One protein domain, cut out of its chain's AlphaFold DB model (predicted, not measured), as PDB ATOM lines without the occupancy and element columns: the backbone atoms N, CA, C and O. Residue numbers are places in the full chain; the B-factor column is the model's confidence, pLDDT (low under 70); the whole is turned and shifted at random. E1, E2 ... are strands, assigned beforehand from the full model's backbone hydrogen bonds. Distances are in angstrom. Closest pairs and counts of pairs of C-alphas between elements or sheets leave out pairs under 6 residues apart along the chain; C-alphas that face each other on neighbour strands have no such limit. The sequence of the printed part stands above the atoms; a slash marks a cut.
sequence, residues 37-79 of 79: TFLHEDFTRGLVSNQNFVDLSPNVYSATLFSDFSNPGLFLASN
ATOM      1  N   THR A  37     164.247 305.911 289.185       85.69
ATOM      2  CA  THR A  37     164.281 307.251 288.589       85.69
ATOM      3  C   THR A  37     164.694 308.312 289.608       85.69
ATOM      4  O   THR A  37     164.094 308.431 290.678       85.69
ATOM      5  N   PHE A  38     165.670 309.148 289.243       83.38
ATOM      6  CA  PHE A  38     166.044 310.340 290.007       83.38
ATOM      7  C   PHE A  38     165.097 311.505 289.695       83.38
ATOM      8  O   PHE A  38     165.038 311.979 288.562       83.38
ATOM      9  N   LEU A  39     164.373 311.983 290.710       81.50
ATOM     10  CA  LEU A  39     163.461 313.136 290.611       81.50
ATOM     11  C   LEU A  39     163.825 314.281 291.568       81.50
ATOM     12  O   LEU A  39     163.099 315.268 291.649       81.50
ATOM     13  N   HIS A  40     164.928 314.145 292.302       73.00
ATOM     14  CA  HIS A  40     165.355 315.087 293.324       73.00
ATOM     15  C   HIS A  40     166.837 315.424 293.168       73.00
ATOM     16  O   HIS A  40     167.607 314.624 292.641       73.00
ATOM     17  N   GLU A  41     167.218 316.611 293.632       69.88
ATOM     18  CA  GLU A  41     168.589 317.122 293.564       69.88
ATOM     19  C   GLU A  41     169.494 316.540 294.660       69.88
ATOM     20  O   GLU A  41     170.711 316.677 294.576       69.88
ATOM     21  N   ASP A  42     168.931 315.890 295.686       67.38
ATOM     22  CA  ASP A  42     169.725 315.165 296.679       67.38
ATOM     23  C   ASP A  42     170.161 313.807 296.110       67.38
ATOM     24  O   ASP A  42     169.369 312.874 295.946       67.38
ATOM     25  N   PHE A  43     171.451 313.721 295.796       65.62
ATOM     26  CA  PHE A  43     172.093 312.575 295.161       65.62
ATOM     27  C   PHE A  43     172.570 311.496 296.152       65.62
ATOM     28  O   PHE A  43     173.353 310.622 295.790       65.62
ATOM     29  N   THR A  44     172.135 311.530 297.412       68.25
ATOM     30  CA  THR A  44     172.638 310.613 298.455       68.25
ATOM     31  C   THR A  44     171.978 309.227 298.474       68.25
ATOM     32  O   THR A  44     172.342 308.381 299.297       68.25
ATOM     33  N   ARG A  45     170.997 308.961 297.599       75.38
ATOM     34  CA  ARG A  45     170.228 307.702 297.564       75.38
ATOM     35  C   ARG A  45     170.495 306.913 296.280       75.38
ATOM     36  O   ARG A  45     170.663 307.489 295.212       75.38
ATOM     37  N   GLY A  46     170.540 305.586 296.398       81.81
ATOM     38  CA  GLY A  46     170.707 304.683 295.259       81.81
ATOM     39  C   GLY A  46     169.395 304.381 294.538       81.81
ATOM     40  O   GLY A  46     168.329 304.435 295.146       81.81
ATOM     41  N   LEU A  47     169.500 304.020 293.262       88.00
ATOM     42  CA  LEU A  47     168.412 303.489 292.449       88.00
ATOM     43  C   LEU A  47     168.556 301.988 292.249       88.00
ATOM     44  O   LEU A  47     169.670 301.457 292.202       88.00
ATOM     45  N   VAL A  48     167.424 301.327 292.038       91.25
ATOM     46  CA  VAL A  48     167.358 299.926 291.624       91.25
ATOM     47  C   VAL A  48     166.450 299.826 290.409       91.25
ATOM     48  O   VAL A  48     165.349 300.365 290.399       91.25
ATOM     49  N   SER A  49     166.940 299.161 289.368       92.69
ATOM     50  CA  SER A  49     166.187 298.936 288.134       92.69
ATOM     51  C   SER A  49     164.974 298.032 288.354       92.69
ATOM     52  O   SER A  49     164.969 297.184 289.247       92.69
ATOM     53  N   ASN A  50     163.979 298.169 287.480       95.75
ATOM     54  CA  ASN A  50     162.874 297.218 287.374       95.75
ATOM     55  C   ASN A  50     163.316 295.944 286.639       95.75
ATOM     56  O   ASN A  50     164.276 295.955 285.858       95.75
ATOM     57  N   GLN A  51     162.580 294.848 286.831       94.25
ATOM     58  CA  GLN A  51     162.802 293.608 286.085       94.25
ATOM     59  C   GLN A  51     162.584 293.793 284.586       94.25
ATOM     60  O   GLN A  51     163.399 293.370 283.765       94.25
ATOM     61  N   ASN A  52     161.481 294.439 284.214       91.88
ATOM     62  CA  ASN A  52     161.185 294.826 282.840       91.88
ATOM     63  C   ASN A  52     160.103 295.923 282.822       91.88
ATOM     64  O   ASN A  52     159.740 296.475 283.853       91.88
ATOM     65  N   PHE A  53     159.583 296.258 281.640       92.56
ATOM     66  CA  PHE A  53     158.561 297.300 281.491       92.56
ATOM     67  C   PHE A  53     157.205 296.950 282.136       92.56
ATOM     68  O   PHE A  53     156.424 297.842 282.448       92.56
ATOM     69  N   VAL A  54     156.906 295.661 282.312       96.88
ATOM     70  CA  VAL A  54     155.646 295.174 282.899       96.88
ATOM     71  C   VAL A  54     155.814 294.859 284.387       96.88
ATOM     72  O   VAL A  54     154.918 295.137 285.179       96.88
ATOM     73  N   ASP A  55     156.955 294.286 284.768       95.25
ATOM     74  CA  ASP A  55     157.283 293.908 286.139       95.25
ATOM     75  C   ASP A  55     158.199 294.951 286.792       95.25
ATOM     76  O   ASP A  55     159.398 295.015 286.511       95.25
ATOM     77  N   LEU A  56     157.607 295.750 287.681       95.00
ATOM     78  CA  LEU A  56     158.270 296.813 288.442       95.00
ATOM     79  C   LEU A  56     158.961 296.303 289.717       95.00
ATOM     80  O   LEU A  56     159.342 297.098 290.577       95.00
ATOM     81  N   SER A  57     159.083 294.985 289.897       95.25
ATOM     82  CA  SER A  57     159.876 294.443 290.996       95.25
ATOM     83  C   SER A  57     161.370 294.769 290.812       95.25
ATOM     84  O   SER A  57     161.842 294.881 289.675       95.25
ATOM     85  N   PRO A  58     162.129 294.933 291.914       93.75
ATOM     86  CA  PRO A  58     163.554 295.238 291.846       93.75
ATOM     87  C   PRO A  58     164.355 294.164 291.101       93.75
ATOM     88  O   PRO A  58     164.155 292.967 291.308       93.75
ATOM     89  N   ASN A  59     165.308 294.600 290.286       92.81
ATOM     90  CA  ASN A  59     166.207 293.754 289.507       92.81
ATOM     91  C   ASN A  59     167.671 293.914 289.957       92.81
ATOM     92  O   ASN A  59     167.978 294.622 290.916       92.81
ATOM     93  N   VAL A  60     168.588 293.228 289.274       92.88
ATOM     94  CA  VAL A  60     170.003 293.124 289.640       92.88
ATOM     95  C   VAL A  60     170.788 294.408 289.412       92.88
ATOM     96  O   VAL A  60     171.798 294.614 290.080       92.88
ATOM     97  N   TYR A  61     170.345 295.283 288.503       89.25
ATOM     98  CA  TYR A  61     171.061 296.528 288.241       89.25
ATOM     99  C   TYR A  61     170.676 297.595 289.254       89.25
ATOM    100  O   TYR A  61     169.496 297.907 289.435       89.25
ATOM    101  N   SER A  62     171.691 298.192 289.864       89.44
ATOM    102  CA  SER A  62     171.558 299.322 290.772       89.44
ATOM    103  C   SER A  62     172.559 300.410 290.420       89.44
ATOM    104  O   SER A  62     173.598 300.160 289.799       89.44
ATOM    105  N   ALA A  63     172.218 301.631 290.804       86.50
ATOM    106  CA  ALA A  63     173.062 302.789 290.616       86.50
ATOM    107  C   ALA A  63     173.174 303.535 291.940       86.50
ATOM    108  O   ALA A  63     172.174 304.005 292.476       86.50
ATOM    109  N   THR A  64     174.379 303.642 292.482       81.12
ATOM    110  CA  THR A  64     174.639 304.418 293.697       81.12
ATOM    111  C   THR A  64     175.605 305.540 293.366       81.12
ATOM    112  O   THR A  64     176.567 305.353 292.619       81.12
ATOM    113  N   LEU A  65     175.336 306.732 293.896       72.00
ATOM    114  CA  LEU A  65     176.317 307.804 293.865       72.00
ATOM    115  C   LEU A  65     177.118 307.753 295.165       72.00
ATOM    116  O   LEU A  65     176.549 307.774 296.255       72.00
ATOM    117  N   PHE A  66     178.440 307.694 295.039       64.56
ATOM    118  CA  PHE A  66     179.348 307.929 296.156       64.56
ATOM    119  C   PHE A  66     179.889 309.349 296.010       64.56
ATOM    120  O   PHE A  66     180.556 309.671 295.026       64.56
ATOM    121  N   SER A  67     179.559 310.218 296.962       58.84
ATOM    122  CA  SER A  67     180.084 311.578 297.028       58.84
ATOM    123  C   SER A  67     181.197 311.643 298.070       58.84
ATOM    124  O   SER A  67     181.049 312.262 299.124       58.84
ATOM    125  N   ASP A  68     182.331 311.026 297.772       59.38
ATOM    126  CA  ASP A  68     183.569 311.495 298.378       59.38
ATOM    127  C   ASP A  68     183.903 312.763 297.588       59.38
ATOM    128  O   ASP A  68     184.055 312.688 296.369       59.38
ATOM    129  N   PHE A  69     183.952 313.938 298.228       56.53
ATOM    130  CA  PHE A  69     184.104 315.254 297.566       56.53
ATOM    131  C   PHE A  69     185.289 315.350 296.574       56.53
ATOM    132  O   PHE A  69     185.394 316.306 295.810       56.53
ATOM    133  N   SER A  70     186.171 314.354 296.585       60.81
ATOM    134  CA  SER A  70     187.317 314.151 295.706       60.81
ATOM    135  C   SER A  70     186.974 313.570 294.323       60.81
ATOM    136  O   SER A  70     187.742 313.784 293.389       60.81
ATOM    137  N   ASN A  71     185.884 312.802 294.177       58.72
ATOM    138  CA  ASN A  71     185.489 312.168 292.912       58.72
ATOM    139  C   ASN A  71     183.995 311.764 292.908       58.72
ATOM    140  O   ASN A  71     183.679 310.599 293.162       58.72
ATOM    141  N   PRO A  72     183.063 312.697 292.639       65.88
ATOM    142  CA  PRO A  72     181.657 312.344 292.484       65.88
ATOM    143  C   PRO A  72     181.480 311.448 291.249       65.88
ATOM    144  O   PRO A  72     181.771 311.862 290.126       65.88
ATOM    145  N   GLY A  73     181.003 310.218 291.453       67.50
ATOM    146  CA  GLY A  73     180.852 309.230 290.385       67.50
ATOM    147  C   GLY A  73     179.618 308.348 290.553       67.50
ATOM    148  O   GLY A  73     179.263 307.970 291.670       67.50
ATOM    149  N   LEU A  74     178.969 308.027 289.427       74.56
ATOM    150  CA  LEU A  74     177.869 307.066 289.353       74.56
ATOM    151  C   LEU A  74     178.446 305.656 289.236       74.56
ATOM    152  O   LEU A  74     179.073 305.324 288.228       74.56
ATOM    153  N   PHE A  75     178.213 304.826 290.247       76.75
ATOM    154  CA  PHE A  75     178.617 303.429 290.223       76.75
ATOM    155  C   PHE A  75     177.440 302.568 289.795       76.75
ATOM    156  O   PHE A  75     176.390 302.566 290.433       76.75
ATOM    157  N   LEU A  76     177.638 301.837 288.703       81.12
ATOM    158  CA  LEU A  76     176.702 300.832 288.225       81.12
ATOM    159  C   LEU A  76     177.140 299.479 288.770       81.12
ATOM    160  O   LEU A  76     178.272 299.050 288.542       81.12
ATOM    161  N   ALA A  77     176.238 298.814 289.478       81.31
ATOM    162  CA  ALA A  77     176.468 297.485 290.019       81.31
ATOM    163  C   ALA A  77     175.403 296.518 289.503       81.31
ATOM    164  O   ALA A  77     174.233 296.880 289.370       81.31
ATOM    165  N   SER A  78     175.828 295.285 289.233       84.25
ATOM    166  CA  SER A  78     174.941 294.129 289.115       84.25
ATOM    167  C   SER A  78     175.129 293.296 290.373       84.25
ATOM    168  O   SER A  78     176.269 292.962 290.700       84.25
ATOM    169  N   ASN A  79     174.036 293.009 291.071       67.19
ATOM    170  CA  ASN A  79     174.027 292.107 292.223       67.19
ATOM    171  C   ASN A  79     174.043 290.634 291.790       67.19
ATOM    172  O   ASN A  79     173.558 290.356 290.666       67.19
TER     173      ASN A  79
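AT A GLANCE: This is residues 37 to 79 of the 79 residues of an uncharacterized protein of Oryza brachyantha (UniProt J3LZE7). A small, flat sheet of three strands in a zigzag, with the long, bent E2 between E1 and E3; the loop of residues 51 to 57 makes one end of its length and the loop of residues 67 to 72 the other, while residues 37 to 46 arch past the E1 side and fold back. The 43 printed residues hold three named strands, E1, E2 and E3 along the chain, and no named helix; the sheet order is E1, E2, E3, antiparallel throughout. The class is all strand, with under half of the residues, 19, in named elements. The whole is loose, with a radius of gyration of the C-alphas of 11.9 A and spans of 38 by 22 by 10 A.

HOW THE PARTS SIT: Start at the inner strand E2, residues 58 to 66, which bends by 70 degrees at residue 61. Beside it look for E1, residues 47 to 50, an edge strand and its antiparallel neighbour at 160 degrees: C-alphas 48 and 62 face each other at 4.3 A, and N 49 and O 61 are within hydrogen-bond range at 2.8 A. The other edge strand is E3, residues 73 to 78, antiparallel to E2 at 156 degrees; C-alphas 61 and 78 face each other at 4.6 A, and N 62 and O 77 are 2.9 A apart, within hydrogen-bond range. E1 and E2 form a hairpin, and so do E2 and E3; together the three make a meander, each strand the antiparallel neighbour of the one before. E1 and E3 are apart.

IN THESE COORDINATES: Find C-alpha 47 at (168.412, 303.489, 292.449), where E1 begins its 9.8 A. E2 runs 20.7 A from C-alpha 58 at (163.554, 295.238, 291.846), and E3 runs 16.3 A to C-alpha 78 at (174.941, 294.129, 289.115).

THE WHOLE: The C-alphas farthest apart, of Val 54 and Ser 70, are 39.1 A from each other. The printed part has no cut, and both links are short. In the B-factor column, residues 41 to 44, 66 to 73 and 79 are under 70; the mean pLDDT of the printed part is 79.9.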